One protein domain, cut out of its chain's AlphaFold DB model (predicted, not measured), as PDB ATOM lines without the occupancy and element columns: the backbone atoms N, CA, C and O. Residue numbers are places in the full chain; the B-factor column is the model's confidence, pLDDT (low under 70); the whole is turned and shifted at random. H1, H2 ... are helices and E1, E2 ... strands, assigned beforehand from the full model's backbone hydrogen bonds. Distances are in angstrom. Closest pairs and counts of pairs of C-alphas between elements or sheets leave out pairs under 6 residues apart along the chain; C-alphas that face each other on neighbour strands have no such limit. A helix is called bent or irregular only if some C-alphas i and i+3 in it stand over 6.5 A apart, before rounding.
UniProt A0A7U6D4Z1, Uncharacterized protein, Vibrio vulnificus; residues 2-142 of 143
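Overview. This is residues 2 to 142 of the 143 residues of an uncharacterized protein of Vibrio vulnificus (UniProt A0A7U6D4Z1). Six strands form one strongly twisted sheet, curled like part of a barrel, and H3 lies in the opening between its two edge strands, E1 and E2. H5 packs on E1 near one end of this half-barrel, where H1 is also found, while H4 and the short H2 sit together toward the other end. The printed part has 141 residues, with five named helices and six named strands in the order H1 E1 H2 H3 E2 E3 E4 H4 E5 E6 H5. The sheet is mixed, in the order E1 E5 E6 E4 E3 E2, and the class is mixed, helices and strands. The whole is compact, with a radius of gyration of the C-alphas of 14.7 A, and spans 42 by 32 by 27 A.

Arrangement. H1, residues 2 to 10, is on the sheet of E1, residues 17 to 26, E5, residues 98 to 106, E6, residues 114 to 122, E4, residues 75 to 81, E3, residues 66 to 72, and E2, residues 50 to 56. Its height over the sheet is 9.3 A and it is over none of the strands; its closest C-alphas to E4 are Leu 2 and Asp 75, 6.4 A apart. E1 is an edge strand, antiparallel to E5 at 161 degrees, with N 25 and O 99 within hydrogen-bond range at 2.9 A. H2, residues 32 to 35, is not on the sheet. H2 and H3, residues 39 to 47, touch only at the corner, the closest C-alphas being those of Ala 34 and Met 40 at 5.2 A. H3 is on the sheet at a height of 7.5 A, over none of the strands; the C-alphas of Asn 41 and Lys 50 in E2 are the closest of that pair, at 5.8 A, and those of Phe 23 in E1 and Ile 44 are 7.5 A apart. E2, E3 and E4 form a meander, each strand the antiparallel neighbour of the one before. E2 and E3 are a hairpin with N 52 and O 69 at 2.8 A, and E3 and E4 another with N 70 and O 77 at 2.8 A. H4, residues 85 to 93, touches H2, with the C-alphas of Phe 35 and Trp 85 closest at 6.0 A. H4 is on the sheet at a height of 5.3 A, over none of the strands and on the opposite face from H3. E5 and E6 are a hairpin with N 102 and O 118 at 2.9 A. E6 and E4 are parallel at 41 degrees, with N 117 and O 78 at 2.8 A. H5, residues 133 to 140, is on the same face as H3, at a height of 9.2 A. H5 is only just over E5, with 3 of its C-alphas there, and on the local plane runs across the strands at 81 degrees to E5. H5 and H3 only just touch, with 3 pairs of C-alphas within 8 A, the closest those of Leu 47 and Leu 138 at 6.6 A, and are about perpendicular at 74 degrees. H5 has every O i to N i+4 pair within hydrogen-bond range, against 4 of 5 in H1, 3 of 5 in H3 and 4 of 5 in H4; H2 is too short for such a pair.

Along the chain. H1 begins at C-alpha 2, (27.850, -80.806, 63.839). E1 is 21.5 A long from first to last C-alpha and bends by 58 degrees at residue 23. H3, 14.2 A, is irregular, with C-alphas 43 and 46 7.7 A apart. E2 is 17.3 A long, E3 18.4 A, E4 19.1 A and H4 13.4 A. E5, 22.8 A, bends by 53 degrees at residue 103, and E6 is 24.1 A long. H5 ends at C-alpha 140, (26.578, -69.506, 69.359).

Size, cuts and confidence. The two C-alphas farthest apart are those of Glu 8 and Glu 94, 42.3 A. The printed part has no cut, and no link is long. The mean pLDDT of the printed part is 79.8; residues 7 to 19, 37, 59, 107 to 113 and 142 are under 70.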
ATOM      1  N   LEU A   2      29.284 -80.960  63.561       75.88
ATOM      2  CA  LEU A   2      27.850 -80.806  63.839       75.88
ATOM      3  C   LEU A   2      27.240 -82.079  64.437       75.88
ATOM      4  O   LEU A   2      26.462 -82.002  65.379       75.88
ATOM      5  N   ARG A   3      27.588 -83.260  63.910       70.88
ATOM      6  CA  ARG A   3      27.103 -84.531  64.481       70.88
ATOM      7  C   ARG A   3      27.548 -84.736  65.925       70.88
ATOM      8  O   ARG A   3      26.757 -85.212  66.724       70.88
ATOM      9  N   GLU A   4      28.795 -84.396  66.233       70.94
ATOM     10  CA  GLU A   4      29.363 -84.523  67.580       70.94
ATOM     11  C   GLU A   4      28.681 -83.527  68.523       70.94
ATOM     12  O   GLU A   4      28.181 -83.930  69.564       70.94
ATOM     13  N   GLN A   5      28.511 -82.270  68.102       71.50
ATOM     14  CA  GLN A   5      27.779 -81.260  68.873       71.50
ATOM     15  C   GLN A   5      26.312 -81.645  69.110       71.50
ATOM     16  O   GLN A   5      25.783 -81.460  70.199       71.50
ATOM     17  N   LEU A   6      25.650 -82.247  68.118       71.31
ATOM     18  CA  LEU A   6      24.298 -82.790  68.273       71.31
ATOM     19  C   LEU A   6      24.232 -83.972  69.253       71.31
ATOM     20  O   LEU A   6      23.205 -84.165  69.905       71.31
ATOM     21  N   GLN A   7      25.295 -84.773  69.352       66.25
ATOM     22  CA  GLN A   7      25.401 -85.839  70.351       66.25
ATOM     23  C   GLN A   7      25.684 -85.279  71.747       66.25
ATOM     24  O   GLN A   7      25.097 -85.767  72.707       66.25
ATOM     25  N   GLU A   8      26.540 -84.264  71.860       62.78
ATOM     26  CA  GLU A   8      26.977 -83.682  73.134       62.78
ATOM     27  C   GLU A   8      25.914 -82.784  73.781       62.78
ATOM     28  O   GLU A   8      25.575 -82.997  74.943       62.78
ATOM     29  N   ASP A   9      25.351 -81.820  73.042       60.38
ATOM     30  CA  ASP A   9      24.429 -80.821  73.609       60.38
ATOM     31  C   ASP A   9      22.995 -81.338  73.739       60.38
ATOM     32  O   ASP A   9      22.245 -80.917  74.620       60.38
ATOM     33  N   ASN A  10      22.606 -82.257  72.856       55.84
ATOM     34  CA  ASN A  10      21.226 -82.708  72.744       55.84
ATOM     35  C   ASN A  10      21.080 -84.213  73.052       55.84
ATOM     36  O   ASN A  10      20.000 -84.652  73.422       55.84
ATOM     37  N   GLY A  11      22.119 -85.050  72.938       48.97
ATOM     38  CA  GLY A  11      21.968 -86.507  73.120       48.97
ATOM     39  C   GLY A  11      21.011 -87.170  72.110       48.97
ATOM     40  O   GLY A  11      20.596 -88.310  72.307       48.97
ATOM     41  N   PHE A  12      20.650 -86.464  71.028       51.44
ATOM     42  CA  PHE A  12      19.432 -86.692  70.230       51.44
ATOM     43  C   PHE A  12      19.664 -87.305  68.835       51.44
ATOM     44  O   PHE A  12      18.729 -87.341  68.038       51.44
ATOM     45  N   LEU A  13      20.842 -87.856  68.503       53.19
ATOM     46  CA  LEU A  13      20.994 -88.665  67.270       53.19
ATOM     47  C   LEU A  13      20.310 -90.046  67.399       53.19
ATOM     48  O   LEU A  13      20.901 -91.082  67.108       53.19
ATOM     49  N   VAL A  14      19.069 -90.064  67.886       45.62
ATOM     50  CA  VAL A  14      18.255 -91.270  68.087       45.62
ATOM     51  C   VAL A  14      16.844 -91.106  67.498       45.62
ATOM     52  O   VAL A  14      16.184 -92.113  67.265       45.62
ATOM     53  N   SER A  15      16.383 -89.885  67.181       50.19
ATOM     54  CA  SER A  15      15.114 -89.654  66.470       50.19
ATOM     55  C   SER A  15      15.333 -89.364  64.982       50.19
ATOM     56  O   SER A  15      16.279 -88.681  64.597       50.19
ATOM     57  N   GLU A  16      14.425 -89.862  64.135       53.78
ATOM     58  CA  GLU A  16      14.439 -89.697  62.666       53.78
ATOM     59  C   GLU A  16      14.442 -88.220  62.222       53.78
ATOM     60  O   GLU A  16      14.859 -87.886  61.114       53.78
ATOM     61  N   ARG A  17      14.047 -87.305  63.114       58.69
ATOM     62  CA  ARG A  17      14.130 -85.856  62.930       58.69
ATOM     63  C   ARG A  17      14.937 -85.224  64.051       58.69
ATOM     64  O   ARG A  17      14.754 -85.574  65.217       58.69
ATOM     65  N   ILE A  18      15.779 -84.252  63.705       66.00
ATOM     66  CA  ILE A  18      16.263 -83.281  64.686       66.00
ATOM     67  C   ILE A  18      15.069 -82.367  64.957       66.00
ATOM     68  O   ILE A  18      14.663 -81.635  64.061       66.00
ATOM     69  N   ASP A  19      14.460 -82.474  66.141       64.81
ATOM     70  CA  ASP A  19      13.182 -81.833  66.485       64.81
ATOM     71  C   ASP A  19      13.139 -80.338  66.106       64.81
ATOM     72  O   ASP A  19      13.648 -79.476  66.822       64.81
ATOM     73  N   GLY A  20      12.499 -80.021  64.974       77.88
ATOM     74  CA  GLY A  20      12.217 -78.654  64.529       77.88
ATOM     75  C   GLY A  20      12.898 -78.221  63.228       77.88
ATOM     76  O   GLY A  20      13.738 -78.906  62.648       77.88
ATOM     77  N   ALA A  21      12.517 -77.038  62.756       86.19
ATOM     78  CA  ALA A  21      12.991 -76.443  61.516       86.19
ATOM     79  C   ALA A  21      14.180 -75.500  61.742       86.19
ATOM     80  O   ALA A  21      14.179 -74.677  62.655       86.19
ATOM     81  N   LEU A  22      15.176 -75.564  60.860       88.31
ATOM     82  CA  LEU A  22      16.236 -74.557  60.737       88.31
ATOM     83  C   LEU A  22      15.693 -73.196  60.310       88.31
ATOM     84  O   LEU A  22      16.217 -72.152  60.689       88.31
ATOM     85  N   PHE A  23      14.654 -73.213  59.486       89.88
ATOM     86  CA  PHE A  23      14.024 -72.027  58.939       89.88
ATOM     87  C   PHE A  23      12.537 -72.291  58.797       89.88
ATOM     88  O   PHE A  23      12.156 -73.373  58.358       89.88
ATOM     89  N   LYS A  24      11.709 -71.295  59.102       92.62
ATOM     90  CA  LYS A  24      10.290 -71.308  58.759       92.62
ATOM     91  C   LYS A  24       9.831 -69.912  58.364       92.62
ATOM     92  O   LYS A  24      10.241 -68.926  58.976       92.62
ATOM     93  N   ALA A  25       8.979 -69.830  57.355       92.31
ATOM     94  CA  ALA A  25       8.347 -68.590  56.933       92.31
ATOM     95  C   ALA A  25       7.011 -68.878  56.249       92.31
ATOM     96  O   ALA A  25       6.851 -69.904  55.589       92.31
ATOM     97  N   ASP A  26       6.071 -67.937  56.331       92.81
ATOM     98  CA  ASP A  26       4.935 -67.932  55.407       92.81
ATOM     99  C   ASP A  26       5.482 -67.810  53.978       92.81
ATOM    100  O   ASP A  26       6.166 -66.834  53.645       92.81
ATOM    101  N   ILE A  27       5.186 -68.789  53.123       92.12
ATOM    102  CA  ILE A  27       5.706 -68.837  51.754       92.12
ATOM    103  C   ILE A  27       5.290 -67.606  50.934       92.12
ATOM    104  O   ILE A  27       6.011 -67.179  50.026       92.12
ATOM    105  N   ARG A  28       4.158 -66.976  51.273       91.62
ATOM    106  CA  ARG A  28       3.676 -65.754  50.618       91.62
ATOM    107  C   ARG A  28       4.522 -64.536  50.974       91.62
ATOM    108  O   ARG A  28       4.661 -63.644  50.136       91.62
ATOM    109  N   SER A  29       5.145 -64.536  52.151       90.75
ATOM    110  CA  SER A  29       6.047 -63.471  52.610       90.75
ATOM    111  C   SER A  29       7.433 -63.521  51.948       90.75
ATOM    112  O   SER A  29       8.132 -62.508  51.882       90.75
ATOM    113  N   ILE A  30       7.829 -64.676  51.399       89.94
ATOM    114  CA  ILE A  30       9.143 -64.861  50.774       89.94
ATOM    115  C   ILE A  30       9.200 -64.079  49.454       89.94
ATOM    116  O   ILE A  30       8.357 -64.285  48.577       89.94
ATOM    117  N   PRO A  31      10.192 -63.196  49.240       87.88
ATOM    118  CA  PRO A  31      10.255 -62.387  48.029       87.88
ATOM    119  C   PRO A  31      10.548 -63.254  46.799       87.88
ATOM    120  O   PRO A  31      11.372 -64.160  46.855       87.88
ATOM    121  N   ASP A  32       9.953 -62.927  45.648       85.31
ATOM    122  CA  ASP A  32      10.047 -63.751  44.428       85.31
ATOM    123  C   ASP A  32      11.486 -64.035  43.966       85.31
ATOM    124  O   ASP A  32      11.774 -65.086  43.388       85.31
ATOM    125  N   ARG A  33      12.407 -63.108  44.255       83.94
ATOM    126  CA  ARG A  33      13.845 -63.247  43.982       83.94
ATOM    127  C   ARG A  33      14.511 -64.396  44.749       83.94
ATOM    128  O   ARG A  33      15.572 -64.847  44.330       83.94
ATOM    129  N   ALA A  34      13.921 -64.852  45.854       84.00
ATOM    130  CA  ALA A  34      14.430 -65.970  46.642       84.00
ATOM    131  C   ALA A  34      14.272 -67.315  45.912       84.00
ATOM    132  O   ALA A  34      15.069 -68.217  46.140       84.00
ATOM    133  N   PHE A  35      13.322 -67.429  44.976       81.31
ATOM    134  CA  PHE A  35      13.096 -68.648  44.184       81.31
ATOM    135  C   PHE A  35      13.983 -68.743  42.929       81.31
ATOM    136  O   PHE A  35      13.788 -69.617  42.086       81.31
ATOM    137  N   LEU A  36      14.942 -67.828  42.768       75.88
ATOM    138  CA  LEU A  36      16.021 -67.962  41.786       75.88
ATOM    139  C   LEU A  36      17.116 -68.877  42.353       75.88
ATOM    140  O   LEU A  36      17.265 -68.980  43.567       75.88
ATOM    141  N   THR A  37      17.941 -69.482  41.495       67.94
ATOM    142  CA  THR A  37      18.988 -70.448  41.892       67.94
ATOM    143  C   THR A  37      19.920 -69.938  43.000       67.94
ATOM    144  O   THR A  37      20.349 -70.708  43.848       67.94
ATOM    145  N   SER A  38      20.215 -68.635  43.035       72.88
ATOM    146  CA  SER A  38      21.043 -68.006  44.077       72.88
ATOM    147  C   SER A  38      20.245 -67.377  45.228       72.88
ATOM    148  O   SER A  38      20.829 -66.921  46.209       72.88
ATOM    149  N   GLY A  39      18.919 -67.314  45.111       81.62
ATOM    150  CA  GLY A  39      18.036 -66.634  46.054       81.62
ATOM    151  C   GLY A  39      17.863 -67.377  47.376       81.62
ATOM    152  O   GLY A  39      17.813 -66.742  48.424       81.62
ATOM    153  N   MET A  40      17.854 -68.706  47.338       80.62
ATOM    154  CA  MET A  40      17.716 -69.557  48.523       80.62
ATOM    155  C   MET A  40      18.910 -69.405  49.474       80.62
ATOM    156  O   MET A  40      18.706 -69.185  50.661       80.62
ATOM    157  N   ASN A  41      20.145 -69.383  48.966       85.50
ATOM    158  CA  ASN A  41      21.312 -69.091  49.807       85.50
ATOM    159  C   ASN A  41      21.251 -67.698  50.437       85.50
ATOM    160  O   ASN A  41      21.686 -67.521  51.566       85.50
ATOM    161  N   LYS A  42      20.679 -66.704  49.745       85.88
ATOM    162  CA  LYS A  42      20.467 -65.380  50.348       85.88
ATOM    163  C   LYS A  42      19.433 -65.437  51.470       85.88
ATOM    164  O   LYS A  42      19.647 -64.797  52.493       85.88
ATOM    165  N   LEU A  43      18.353 -66.199  51.285       85.06
ATOM    166  CA  LEU A  43      17.269 -66.340  52.261       85.06
ATOM    167  C   LEU A  43      17.763 -66.887  53.605       85.06
ATOM    168  O   LEU A  43      17.336 -66.405  54.645       85.06
ATOM    169  N   ILE A  44      18.675 -67.856  53.570       85.00
ATOM    170  CA  ILE A  44      19.161 -68.564  54.764       85.00
ATOM    171  C   ILE A  44      20.561 -68.131  55.209       85.00
ATOM    172  O   ILE A  44      21.100 -68.700  56.151       85.00
ATOM    173  N   SER A  45      21.181 -67.168  54.518       82.06
ATOM    174  CA  SER A  45      22.586 -66.795  54.750       82.06
ATOM    175  C   SER A  45      22.876 -66.405  56.200       82.06
ATOM    176  O   SER A  45      23.941 -66.725  56.717       82.06
ATOM    177  N   SER A  46      21.911 -65.773  56.875       81.62
ATOM    178  CA  SER A  46      22.012 -65.400  58.289       81.62
ATOM    179  C   SER A  46      22.067 -66.598  59.235       81.62
ATOM    180  O   SER A  46      22.499 -66.454  60.370       81.62
ATOM    181  N   LEU A  47      21.637 -67.779  58.789       81.88
ATOM    182  CA  LEU A  47      21.673 -69.002  59.587       81.88
ATOM    183  C   LEU A  47      23.056 -69.662  59.559       81.88
ATOM    184  O   LEU A  47      23.231 -70.698  60.179       81.88
ATOM    185  N   GLY A  48      24.027 -69.137  58.802       80.00
ATOM    186  CA  GLY A  48      25.305 -69.825  58.593       80.00
ATOM    187  C   GLY A  48      25.171 -71.123  57.786       80.00
ATOM    188  O   GLY A  48      26.071 -71.957  57.807       80.00
ATOM    189  N   VAL A  49      24.050 -71.296  57.075       84.94
ATOM    190  CA  VAL A  49      23.782 -72.439  56.197       84.94
ATOM    191  C   VAL A  49      24.037 -72.028  54.754       84.94
ATOM    192  O   VAL A  49      23.583 -70.974  54.301       84.94
ATOM    193  N   LYS A  50      24.735 -72.877  53.998       88.38
ATOM    194  CA  LYS A  50      25.008 -72.626  52.581       88.38
ATOM    195  C   LYS A  50      24.782 -73.872  51.744       88.38
ATOM    196  O   LYS A  50      25.488 -74.859  51.897       88.38
ATOM    197  N   PHE A  51      23.854 -73.801  50.802       87.50
ATOM    198  CA  PHE A  51      23.607 -74.845  49.818       87.50
ATOM    199  C   PHE A  51      24.573 -74.760  48.628       87.50
ATOM    200  O   PHE A  51      24.820 -73.687  48.067       87.50
ATOM    201  N   CYS A  52      25.079 -75.914  48.207       85.44
ATOM    202  CA  CYS A  52      26.100 -76.108  47.186       85.44
ATOM    203  C   CYS A  52      25.714 -77.275  46.258       85.44
ATOM    204  O   CYS A  52      25.027 -78.211  46.660       85.44
ATOM    205  N   ASN A  53      26.172 -77.228  44.999       82.56
ATOM    206  CA  ASN A  53      26.052 -78.333  44.029       82.56
ATOM    207  C   ASN A  53      24.631 -78.908  43.855       82.56
ATOM    208  O   ASN A  53      24.448 -80.104  43.631       82.56
ATOM    209  N   VAL A  54      23.617 -78.045  43.956       82.81
ATOM    210  CA  VAL A  54      22.212 -78.443  43.867       82.81
ATOM    211  C   VAL A  54      21.864 -78.863  42.439       82.81
ATOM    212  O   VAL A  54      21.967 -78.072  41.500       82.81
ATOM    213  N   THR A  55      21.420 -80.106  42.288       83.50
ATOM    214  CA  THR A  55      21.066 -80.746  41.022       83.50
ATOM    215  C   THR A  55      19.625 -81.238  41.065       83.50
ATOM    216  O   THR A  55      19.142 -81.713  42.091       83.50
ATOM    217  N   TYR A  56      18.939 -81.147  39.926       80.75
ATOM    218  CA  TYR A  56      17.567 -81.617  39.772       80.75
ATOM    219  C   TYR A  56      17.527 -82.921  38.984       80.75
ATOM    220  O   TYR A  56      18.080 -83.009  37.886       80.75
ATOM    221  N   ALA A  57      16.811 -83.901  39.516       79.31
ATOM    222  CA  ALA A  57      16.454 -85.133  38.832       79.31
ATOM    223  C   ALA A  57      14.970 -85.107  38.441       79.31
ATOM    224  O   ALA A  57      14.155 -84.381  39.013       79.31
ATOM    225  N   LYS A  58      14.594 -85.906  37.436       74.81
ATOM    226  CA  LYS A  58      13.183 -86.064  37.074       74.81
ATOM    227  C   LYS A  58      12.458 -86.773  38.233       74.81
ATOM    228  O   LYS A  58      12.902 -87.864  38.596       74.81
ATOM    229  N   PRO A  59      11.368 -86.206  38.777       64.19
ATOM    230  CA  PRO A  59      10.673 -86.793  39.916       64.19
ATOM    231  C   PRO A  59      10.145 -88.192  39.574       64.19
ATOM    232  O   PRO A  59       9.580 -88.412  38.496       64.19
ATOM    233  N   ARG A  60      10.344 -89.132  40.498       70.12
ATOM    234  CA  ARG A  60       9.654 -90.431  40.573       70.12
ATOM    235  C   ARG A  60       8.771 -90.403  41.824       70.12
ATOM    236  O   ARG A  60       9.003 -89.558  42.686       70.12
ATOM    237  N   MET A  61       7.767 -91.279  41.916       72.00
ATOM    238  CA  MET A  61       6.959 -91.358  43.143       72.00
ATOM    239  C   MET A  61       7.875 -91.569  44.350       72.00
ATOM    240  O   MET A  61       8.791 -92.391  44.283       72.00
ATOM    241  N   ASP A  62       7.655 -90.760  45.386       71.56
ATOM    242  CA  ASP A  62       8.324 -90.834  46.689       71.56
ATOM    243  C   ASP A  62       9.862 -90.806  46.629       71.56
ATOM    244  O   ASP A  62      10.545 -91.274  47.534       71.56
ATOM    245  N   THR A  63      10.432 -90.257  45.551       76.62
ATOM    246  CA  THR A  63      11.881 -90.108  45.378       76.62
ATOM    247  C   THR A  63      12.242 -88.626  45.320       76.62
ATOM    248  O   THR A  63      11.626 -87.904  44.526       76.62
ATOM    249  N   PRO A  64      13.249 -88.161  46.087       79.12
ATOM    250  CA  PRO A  64      13.726 -86.785  46.002       79.12
ATOM    251  C   PRO A  64      14.000 -86.367  44.553       79.12
ATOM    252  O   PRO A  64      14.612 -87.095  43.771       79.12
ATOM    253  N   CYS A  65      13.516 -85.188  44.169       83.81
ATOM    254  CA  CYS A  65      13.771 -84.615  42.848       83.81
ATOM    255  C   CYS A  65      14.901 -83.581  42.872       83.81
ATOM    256  O   CYS A  65      15.361 -83.149  41.813       83.81
ATOM    257  N   MET A  66      15.363 -83.197  44.061       85.94
ATOM    258  CA  MET A  66      16.513 -82.331  44.260       85.94
ATOM    259  C   MET A  66      17.547 -83.028  45.138       85.94
ATOM    260  O   MET A  66      17.194 -83.587  46.173       85.94
ATOM    261  N   TYR A  67      18.809 -82.944  44.721       88.25
ATOM    262  CA  TYR A  67      19.967 -83.448  45.450       88.25
ATOM    263  C   TYR A  67      21.034 -82.365  45.533       88.25
ATOM    264  O   TYR A  67      21.174 -81.559  44.616       88.25
ATOM    265  N   GLY A  68      21.835 -82.358  46.586       89.19
ATOM    266  CA  GLY A  68      22.968 -81.451  46.692       89.19
ATOM    267  C   GLY A  68      23.741 -81.652  47.978       89.19
ATOM    268  O   GLY A  68      23.599 -82.667  48.662       89.19
ATOM    269  N   THR A  69      24.542 -80.653  48.314       90.81
ATOM    270  CA  THR A  69      25.204 -80.576  49.611       90.81
ATOM    271  C   THR A  69      24.924 -79.232  50.259       90.81
ATOM    272  O   THR A  69      24.614 -78.247  49.590       90.81
ATOM    273  N   CYS A  70      25.008 -79.176  51.576       90.06
ATOM    274  CA  CYS A  70      25.004 -77.932  52.318       90.06
ATOM    275  C   CYS A  70      26.118 -77.937  53.348       90.06
ATOM    276  O   CYS A  70      26.553 -78.993  53.794       90.06
ATOM    277  N   GLU A  71      26.588 -76.752  53.692       89.06
ATOM    278  CA  GLU A  71      27.575 -76.542  54.736       89.06
ATOM    279  C   GLU A  71      26.868 -75.977  55.967       89.06
ATOM    280  O   GLU A  71      26.153 -74.974  55.857       89.06
ATOM    281  N   ILE A  72      27.038 -76.646  57.110       85.81
ATOM    282  CA  ILE A  72      26.506 -76.246  58.420       85.81
ATOM    283  C   ILE A  72      27.614 -76.482  59.446       85.81
ATOM    284  O   ILE A  72      28.081 -77.610  59.590       85.81
ATOM    285  N   LEU A  73      28.056 -75.428  60.142       80.38
ATOM    286  CA  LEU A  73      29.173 -75.491  61.104       80.38
ATOM    287  C   LEU A  73      30.442 -76.154  60.523       80.38
ATOM    288  O   LEU A  73      31.118 -76.930  61.194       80.38
ATOM    289  N   GLY A  74      30.742 -75.886  59.247       79.81
ATOM    290  CA  GLY A  74      31.889 -76.457  58.531       79.81
ATOM    291  C   GLY A  74      31.727 -77.919  58.090       79.81
ATOM    292  O   GLY A  74      32.567 -78.421  57.342       79.81
ATOM    293  N   ASP A  75      30.645 -78.598  58.482       83.81
ATOM    294  CA  ASP A  75      30.339 -79.953  58.027       83.81
ATOM    295  C   ASP A  75      29.543 -79.914  56.713       83.81
ATOM    296  O   ASP A  75      28.561 -79.180  56.572       83.81
ATOM    297  N   SER A  76      29.935 -80.758  55.752       88.56
ATOM    298  CA  SER A  76      29.180 -80.978  54.516       88.56
ATOM    299  C   SER A  76      28.097 -82.036  54.731       88.56
ATOM    300  O   SER A  76      28.394 -83.206  54.973       88.56
ATOM    301  N   ILE A  77      26.838 -81.643  54.571       88.81
ATOM    302  CA  ILE A  77      25.641 -82.457  54.806       88.81
ATOM    303  C   ILE A  77      24.895 -82.653  53.487       88.81
ATOM    304  O   ILE A  77      24.878 -81.765  52.634       88.81
ATOM    305  N   ALA A  78      24.292 -83.825  53.297       89.50
ATOM    306  CA  ALA A  78      23.500 -84.105  52.106       89.50
ATOM    307  C   ALA A  78      22.229 -83.247  52.082       89.50
ATOM    308  O   ALA A  78      21.664 -82.925  53.123       89.50
ATOM    309  N   VAL A  79      21.774 -82.888  50.889       89.75
ATOM    310  CA  VAL A  79      20.530 -82.143  50.682       89.75
ATOM    311  C   VAL A  79      19.644 -82.969  49.783       89.75
ATOM    312  O   VAL A  79      20.075 -83.313  48.683       89.75
ATOM    313  N   GLU A  80      18.431 -83.262  50.233       90.19
ATOM    314  CA  GLU A  80      17.452 -84.025  49.466       90.19
ATOM    315  C   GLU A  80      16.062 -83.437  49.676       90.19
ATOM    316  O   GLU A  80      15.657 -83.158  50.801       90.19
ATOM    317  N   SER A  81      15.311 -83.236  48.595       87.25
ATOM    318  CA  SER A  81      13.910 -82.834  48.716       87.25
ATOM    319  C   SER A  81      13.047 -83.369  47.587       87.25
ATOM    320  O   SER A  81      13.463 -83.453  46.425       87.25
ATOM    321  N   LEU A  82      11.805 -83.687  47.946       87.06
ATOM    322  CA  LEU A  82      10.725 -84.002  47.018       87.06
ATOM    323  C   LEU A  82      10.272 -82.771  46.221       87.06
ATOM    324  O   LEU A  82       9.786 -82.926  45.102       87.06
ATOM    325  N   LEU A  83      10.474 -81.557  46.745       85.88
ATOM    326  CA  LEU A  83      10.066 -80.308  46.105       85.88
ATOM    327  C   LEU A  83      11.236 -79.616  45.404       85.88
ATOM    328  O   LEU A  83      12.259 -79.299  46.018       85.88
ATOM    329  N   ALA A  84      11.053 -79.268  44.128       81.25
ATOM    330  CA  ALA A  84      11.974 -78.370  43.445       81.25
ATOM    331  C   ALA A  84      11.716 -76.905  43.845       81.25
ATOM    332  O   ALA A  84      10.589 -76.502  44.124       81.25
ATOM    333  N   TRP A  85      12.727 -76.032  43.748       79.50
ATOM    334  CA  TRP A  85      12.547 -74.589  44.004       79.50
ATOM    335  C   TRP A  85      11.541 -73.897  43.106       79.50
ATOM    336  O   TRP A  85      10.834 -72.986  43.541       79.50
ATOM    337  N   LYS A  86      11.419 -74.354  41.864       77.06
ATOM    338  CA  LYS A  86      10.359 -73.886  40.970       77.06
ATOM    339  C   LYS A  86       8.959 -74.249  41.488       77.06
ATOM    340  O   LYS A  86       8.028 -73.482  41.250       77.06
ATOM    341  N   ASP A  87       8.818 -75.369  42.199       83.12
ATOM    342  CA  ASP A  87       7.532 -75.842  42.711       83.12
ATOM    343  C   ASP A  87       7.092 -74.985  43.899       83.12
ATOM    344  O   ASP A  87       5.925 -74.611  43.963       83.12
ATOM    345  N   LEU A  88       8.025 -74.526  44.742       85.62
ATOM    346  CA  LEU A  88       7.716 -73.550  45.795       85.62
ATOM    347  C   LEU A  88       7.101 -72.257  45.247       85.62
ATOM    348  O   LEU A  88       6.154 -71.719  45.817       85.62
ATOM    349  N   LYS A  89       7.610 -71.753  44.115       86.19
ATOM    350  CA  LYS A  89       7.050 -70.551  43.480       86.19
ATOM    351  C   LYS A  89       5.617 -70.777  42.992       86.19
ATOM    352  O   LYS A  89       4.830 -69.830  42.979       86.19
ATOM    353  N   ARG A  90       5.283 -72.003  42.574       86.75
ATOM    354  CA  ARG A  90       3.910 -72.390  42.228       86.75
ATOM    355  C   ARG A  90       3.041 -72.460  43.486       86.75
ATOM    356  O   ARG A  90       2.034 -71.764  43.528       86.75
ATOM    357  N   ILE A  91       3.492 -73.164  44.526       87.81
ATOM    358  CA  ILE A  91       2.780 -73.306  45.811       87.81
ATOM    359  C   ILE A  91       2.468 -71.935  46.428       87.81
ATOM    360  O   ILE A  91       1.352 -71.688  46.878       87.81
ATOM    361  N   LYS A  92       3.410 -70.985  46.346       88.62
ATOM    362  CA  LYS A  92       3.198 -69.597  46.777       88.62
ATOM    363  C   LYS A  92       1.953 -68.946  46.156       88.62
ATOM    364  O   LYS A  92       1.297 -68.143  46.819       88.62
ATOM    365  N   ARG A  93       1.674 -69.221  44.878       84.69
ATOM    366  CA  ARG A  93       0.581 -68.598  44.109       84.69
ATOM    367  C   ARG A  93      -0.770 -69.264  44.342       84.69
ATOM    368  O   ARG A  93      -1.785 -68.608  44.144       84.69
ATOM    369  N   GLU A  94      -0.758 -70.539  44.703       86.12
ATOM    370  CA  GLU A  94      -1.942 -71.381  44.843       86.12
ATOM    371  C   GLU A  94      -2.324 -71.469  46.329       86.12
ATOM    372  O   GLU A  94      -2.931 -70.546  46.885       86.12
ATOM    373  N   ASP A  95      -1.897 -72.542  46.989       75.75
ATOM    374  CA  ASP A  95      -2.370 -72.938  48.316       75.75
ATOM    375  C   ASP A  95      -1.734 -72.125  49.455       75.75
ATOM    376  O   ASP A  95      -2.353 -71.913  50.498       75.75
ATOM    377  N   GLY A  96      -0.542 -71.557  49.233       84.94
ATOM    378  CA  GLY A  96       0.229 -70.921  50.300       84.94
ATOM    379  C   GLY A  96       0.784 -71.951  51.287       84.94
ATOM    380  O   GLY A  96       1.143 -73.052  50.885       84.94
ATOM    381  N   GLY A  97       0.917 -71.563  52.555       92.62
ATOM    382  CA  GLY A  97       1.418 -72.430  53.624       92.62
ATOM    383  C   GLY A  97       2.722 -71.941  54.249       92.62
ATOM    384  O   GLY A  97       3.274 -70.893  53.895       92.62
ATOM    385  N   VAL A  98       3.211 -72.706  55.217       94.12
ATOM    386  CA  VAL A  98       4.468 -72.438  55.909       94.12
ATOM    387  C   VAL A  98       5.558 -73.244  55.228       94.12
ATOM    388  O   VAL A  98       5.571 -74.468  55.296       94.12
ATOM    389  N   PHE A  99       6.470 -72.538  54.568       92.88
ATOM    390  CA  PHE A  99       7.699 -73.124  54.060       92.88
ATOM    391  C   PHE A  99       8.670 -73.320  55.218       92.88
ATOM    392  O   PHE A  99       8.898 -72.383  55.993       92.88
ATOM    393  N   TYR A 100       9.275 -74.498  55.307       91.94
ATOM    394  CA  TYR A 100      10.270 -74.790  56.326       91.94
ATOM    395  C   TYR A 100      11.424 -75.641  55.796       91.94
ATOM    396  O   TYR A 100      11.272 -76.390  54.837       91.94
ATOM    397  N   ILE A 101      12.586 -75.515  56.437       90.62
ATOM    398  CA  ILE A 101      13.800 -76.297  56.163       90.62
ATOM    399  C   ILE A 101      14.139 -77.070  57.432       90.62
ATOM    400  O   ILE A 101      14.181 -76.467  58.502       90.62
ATOM    401  N   VAL A 102      14.403 -78.366  57.333       89.19
ATOM    402  CA  VAL A 102      14.699 -79.254  58.471       89.19
ATOM    403  C   VAL A 102      15.986 -80.034  58.225       89.19
ATOM    404  O   VAL A 102      16.433 -80.168  57.086       89.19
ATOM    405  N   ILE A 103      16.583 -80.540  59.305       86.31
ATOM    406  CA  ILE A 103      17.619 -81.574  59.232       86.31
ATOM    407  C   ILE A 103      17.015 -82.865  59.785       86.31
ATOM    408  O   ILE A 103      16.484 -82.895  60.894       86.31
ATOM    409  N   GLU A 104      17.128 -83.936  59.020       83.25
ATOM    410  CA  GLU A 104      16.607 -85.256  59.346       83.25
ATOM    411  C   GLU A 104      17.759 -86.263  59.412       83.25
ATOM    412  O   GLU A 104      18.809 -86.081  58.783       83.25
ATOM    413  N   VAL A 105      17.575 -87.320  60.201       77.25
ATOM    414  CA  VAL A 105      18.493 -88.458  60.235       77.25
ATOM    415  C   VAL A 105      17.927 -89.516  59.296       77.25
ATOM    416  O   VAL A 105      17.018 -90.258  59.656       77.25
ATOM    417  N   ASP A 106      18.474 -89.604  58.088       75.00
ATOM    418  CA  ASP A 106      18.144 -90.678  57.159       75.00
ATOM    419  C   ASP A 106      18.827 -91.973  57.620       75.00
ATOM    420  O   ASP A 106      20.057 -92.118  57.560       75.00
ATOM    421  N   GLY A 107      18.009 -92.897  58.128       60.59
ATOM    422  CA  GLY A 107      18.380 -94.270  58.479       60.59
ATOM    423  C   GLY A 107      17.818 -95.319  57.514       60.59
ATOM    424  O   GLY A 107      18.029 -96.511  57.714       60.59
ATOM    425  N   SER A 108      17.099 -94.893  56.473       56.78
ATOM    426  CA  SER A 108      16.202 -95.754  55.689       56.78
ATOM    427  C   SER A 108      16.929 -96.668  54.694       56.78
ATOM    428  O   SER A 108      16.382 -97.692  54.290       56.78
ATOM    429  N   TYR A 109      18.157 -96.315  54.288       47.22
ATOM    430  CA  TYR A 109      18.840 -96.967  53.159       47.22
ATOM    431  C   TYR A 109      20.303 -97.377  53.400       47.22
ATOM    432  O   TYR A 109      20.948 -97.869  52.472       47.22
ATOM    433  N   SER A 110      20.859 -97.216  54.607       49.09
ATOM    434  CA  SER A 110      22.209 -97.721  54.900       49.09
ATOM    435  C   SER A 110      22.470 -97.925  56.392       49.09
ATOM    436  O   SER A 110      21.939 -97.186  57.216       49.09
ATOM    437  N   ASP A 111      23.388 -98.838  56.728       54.59
ATOM    438  CA  ASP A 111      23.902 -99.066  58.093       54.59
ATOM    439  C   ASP A 111      24.578 -97.825  58.719       54.59
ATOM    440  O   ASP A 111      25.006 -97.842  59.873       54.59
ATOM    441  N   ARG A 112      24.715 -96.731  57.959       59.91
ATOM    442  CA  ARG A 112      25.255 -95.455  58.418       59.91
ATOM    443  C   ARG A 112      24.155 -94.408  58.410       59.91
ATOM    444  O   ARG A 112      23.842 -93.838  57.368       59.91
ATOM    445  N   GLN A 113      23.639 -94.097  59.594       68.88
ATOM    446  CA  GLN A 113      22.804 -92.917  59.805       68.88
ATOM    447  C   GLN A 113      23.483 -91.694  59.186       68.88
ATOM    448  O   GLN A 113      24.673 -91.434  59.436       68.88
ATOM    449  N   ARG A 114      22.749 -90.938  58.367       78.19
ATOM    450  CA  ARG A 114      23.254 -89.686  57.806       78.19
ATOM    451  C   ARG A 114      22.312 -88.524  58.034       78.19
ATOM    452  O   ARG A 114      21.106 -88.685  58.012       78.19
ATOM    453  N   LEU A 115      22.897 -87.347  58.230       82.50
ATOM    454  CA  LEU A 115      22.141 -86.105  58.244       82.50
ATOM    455  C   LEU A 115      21.771 -85.722  56.814       82.50
ATOM    456  O   LEU A 115      22.620 -85.781  55.915       82.50
ATOM    457  N   VAL A 116      20.522 -85.315  56.634       87.81
ATOM    458  CA  VAL A 116      19.973 -84.824  55.374       87.81
ATOM    459  C   VAL A 116      19.222 -83.534  55.656       87.81
ATOM    460  O   VAL A 116      18.414 -83.473  56.574       87.81
ATOM    461  N   VAL A 117      19.489 -82.494  54.871       89.69
ATOM    462  CA  VAL A 117      18.669 -81.284  54.860       89.69
ATOM    463  C   VAL A 117      17.579 -81.431  53.815       89.69
ATOM    464  O   VAL A 117      17.872 -81.659  52.640       89.69
ATOM    465  N   SER A 118      16.340 -81.240  54.244       89.31
ATOM    466  CA  SER A 118      15.156 -81.256  53.393       89.31
ATOM    467  C   SER A 118      14.289 -80.028  53.674       89.31
ATOM    468  O   SER A 118      14.559 -79.220  54.569       89.31
ATOM    469  N   TRP A 119      13.268 -79.825  52.850       89.38
ATOM    470  CA  TRP A 119      12.292 -78.757  53.030       89.38
ATOM    471  C   TRP A 119      10.943 -79.183  52.493       89.38
ATOM    472  O   TRP A 119      10.864 -79.979  51.551       89.38
ATOM    473  N   ASP A 120       9.913 -78.559  53.045       90.31
ATOM    474  CA  ASP A 120       8.535 -78.768  52.640       90.31
ATOM    475  C   ASP A 120       7.704 -77.487  52.812       90.31
ATOM    476  O   ASP A 120       8.196 -76.443  53.265       90.31
ATOM    477  N   VAL A 121       6.437 -77.569  52.413       91.69
ATOM    478  CA  VAL A 121       5.413 -76.561  52.664       91.69
ATOM    479  C   VAL A 121       4.200 -77.233  53.290       91.69
ATOM    480  O   VAL A 121       3.558 -78.073  52.669       91.69
ATOM    481  N   GLU A 122       3.845 -76.810  54.498       91.56
ATOM    482  CA  GLU A 122       2.674 -77.333  55.204       91.56
ATOM    483  C   GLU A 122       1.575 -76.286  55.373       91.56
ATOM    484  O   GLU A 122       1.821 -75.112  55.656       91.56
ATOM    485  N   ASN A 123       0.327 -76.744  55.284       91.69
ATOM    486  CA  ASN A 123      -0.859 -75.937  55.565       91.69
ATOM    487  C   ASN A 123      -1.194 -75.958  57.063       91.69
ATOM    488  O   ASN A 123      -2.254 -76.426  57.478       91.69
ATOM    489  N   VAL A 124      -0.266 -75.454  57.877       90.81
ATOM    490  CA  VAL A 124      -0.383 -75.353  59.340       90.81
ATOM    491  C   VAL A 124      -0.036 -73.937  59.813       90.81
ATOM    492  O   VAL A 124       0.625 -73.195  59.084       90.81
ATOM    493  N   PRO A 125      -0.452 -73.518  61.021       88.75
ATOM    494  CA  PRO A 125       0.044 -72.281  61.618       88.75
ATOM    495  C   PRO A 125       1.570 -72.304  61.787       88.75
ATOM    496  O   PRO A 125       2.140 -73.328  62.160       88.75
ATOM    497  N   ILE A 126       2.236 -71.162  61.583       89.25
ATOM    498  CA  ILE A 126       3.703 -71.061  61.705       89.25
ATOM    499  C   ILE A 126       4.212 -71.434  63.103       89.25
ATOM    500  O   ILE A 126       5.313 -71.968  63.240       89.25
ATOM    501  N   ASP A 127       3.411 -71.198  64.143       87.50
ATOM    502  CA  ASP A 127       3.752 -71.518  65.533       87.50
ATOM    503  C   ASP A 127       3.762 -73.026  65.814       87.50
ATOM    504  O   ASP A 127       4.440 -73.471  66.737       87.50
ATOM    505  N   SER A 128       3.083 -73.823  64.983       88.00
ATOM    506  CA  SER A 128       3.074 -75.285  65.096       88.00
ATOM    507  C   SER A 128       4.424 -75.912  64.741       88.00
ATOM    508  O   SER A 128       4.742 -76.999  65.219       88.00
ATOM    509  N   ILE A 129       5.239 -75.231  63.930       87.25
ATOM    510  CA  ILE A 129       6.569 -75.700  63.535       87.25
ATOM    511  C   ILE A 129       7.592 -75.149  64.528       87.25
ATOM    512  O   ILE A 129       7.883 -73.954  64.530       87.25
ATOM    513  N   LYS A 130       8.153 -75.991  65.394       87.56
ATOM    514  CA  LYS A 130       9.192 -75.557  66.346       87.56
ATOM    515  C   LYS A 130      10.492 -75.216  65.611       87.56
ATOM    516  O   LYS A 130      10.797 -75.842  64.600       87.56
ATOM    517  N   MET A 131      11.250 -74.238  66.107       86.94
ATOM    518  CA  MET A 131      12.613 -73.998  65.615       86.94
ATOM    519  C   MET A 131      13.549 -75.088  66.138       86.94
ATOM    520  O   MET A 131      13.380 -75.555  67.261       86.94
ATOM    521  N   SER A 132      14.509 -75.491  65.310       82.75
ATOM    522  CA  SER A 132      15.484 -76.526  65.643       82.75
ATOM    523  C   SER A 132      16.501 -76.012  66.668       82.75
ATOM    524  O   SER A 132      17.009 -74.903  66.484       82.75
ATOM    525  N   PRO A 133      16.903 -76.821  67.666       74.56
ATOM    526  CA  PRO A 133      18.005 -76.480  68.569       74.56
ATOM    527  C   PRO A 133      19.352 -76.329  67.839       74.56
ATOM    528  O   PRO A 133      20.273 -75.708  68.358       74.56
ATOM    529  N   VAL A 134      19.480 -76.837  66.604       78.75
ATOM    530  CA  VAL A 134      20.659 -76.586  65.753       78.75
ATOM    531  C   VAL A 134      20.825 -75.103  65.441       78.75
ATOM    532  O   VAL A 134      21.950 -74.639  65.267       78.75
ATOM    533  N   LEU A 135      19.731 -74.342  65.394       78.00
ATOM    534  CA  LEU A 135      19.822 -72.904  65.190       78.00
ATOM    535  C   LEU A 135      20.566 -72.218  66.339       78.00
ATOM    536  O   LEU A 135      21.386 -71.342  66.084       78.00
ATOM    537  N   ASP A 136      20.337 -72.649  67.579       77.94
ATOM    538  CA  ASP A 136      21.031 -72.092  68.742       77.94
ATOM    539  C   ASP A 136      22.535 -72.389  68.681       77.94
ATOM    540  O   ASP A 136      23.347 -71.531  69.022       77.94
ATOM    541  N   LEU A 137      22.922 -73.572  68.184       77.25
ATOM    542  CA  LEU A 137      24.327 -73.912  67.926       77.25
ATOM    543  C   LEU A 137      24.942 -72.999  66.860       77.25
ATOM    544  O   LEU A 137      26.059 -72.512  67.026       77.25
ATOM    545  N   LEU A 138      24.202 -72.742  65.779       78.31
ATOM    546  CA  LEU A 138      24.636 -71.861  64.694       78.31
ATOM    547  C   LEU A 138      24.820 -70.418  65.158       78.31
ATOM    548  O   LEU A 138      25.787 -69.782  64.748       78.31
ATOM    549  N   ILE A 139      23.927 -69.917  66.013       78.12
ATOM    550  CA  ILE A 139      24.036 -68.577  66.599       78.12
ATOM    551  C   ILE A 139      25.259 -68.504  67.518       78.12
ATOM    552  O   ILE A 139      26.090 -67.621  67.337       78.12
ATOM    553  N   LYS A 140      25.424 -69.462  68.441       77.62
ATOM    554  CA  LYS A 140      26.578 -69.506  69.359       77.62
ATOM    555  C   LYS A 140      27.920 -69.577  68.632       77.62
ATOM    556  O   LYS A 140      28.886 -68.989  69.087       77.62
ATOM    557  N   ALA A 141      27.999 -70.297  67.514       71.19
ATOM    558  CA  ALA A 141      29.235 -70.417  66.739       71.19
ATOM    559  C   ALA A 141      29.632 -69.125  65.995       71.19
ATOM    560  O   ALA A 141      30.732 -69.056  65.447       71.19
ATOM    561  N   GLN A 142      28.732 -68.139  65.914       69.38
ATOM    562  CA  GLN A 142      28.981 -66.841  65.282       69.38
ATOM    563  C   GLN A 142      29.389 -65.745  66.283       69.38
ATOM    564  O   GLN A 142      29.806 -64.673  65.838       69.38
TER     565      GLN A 142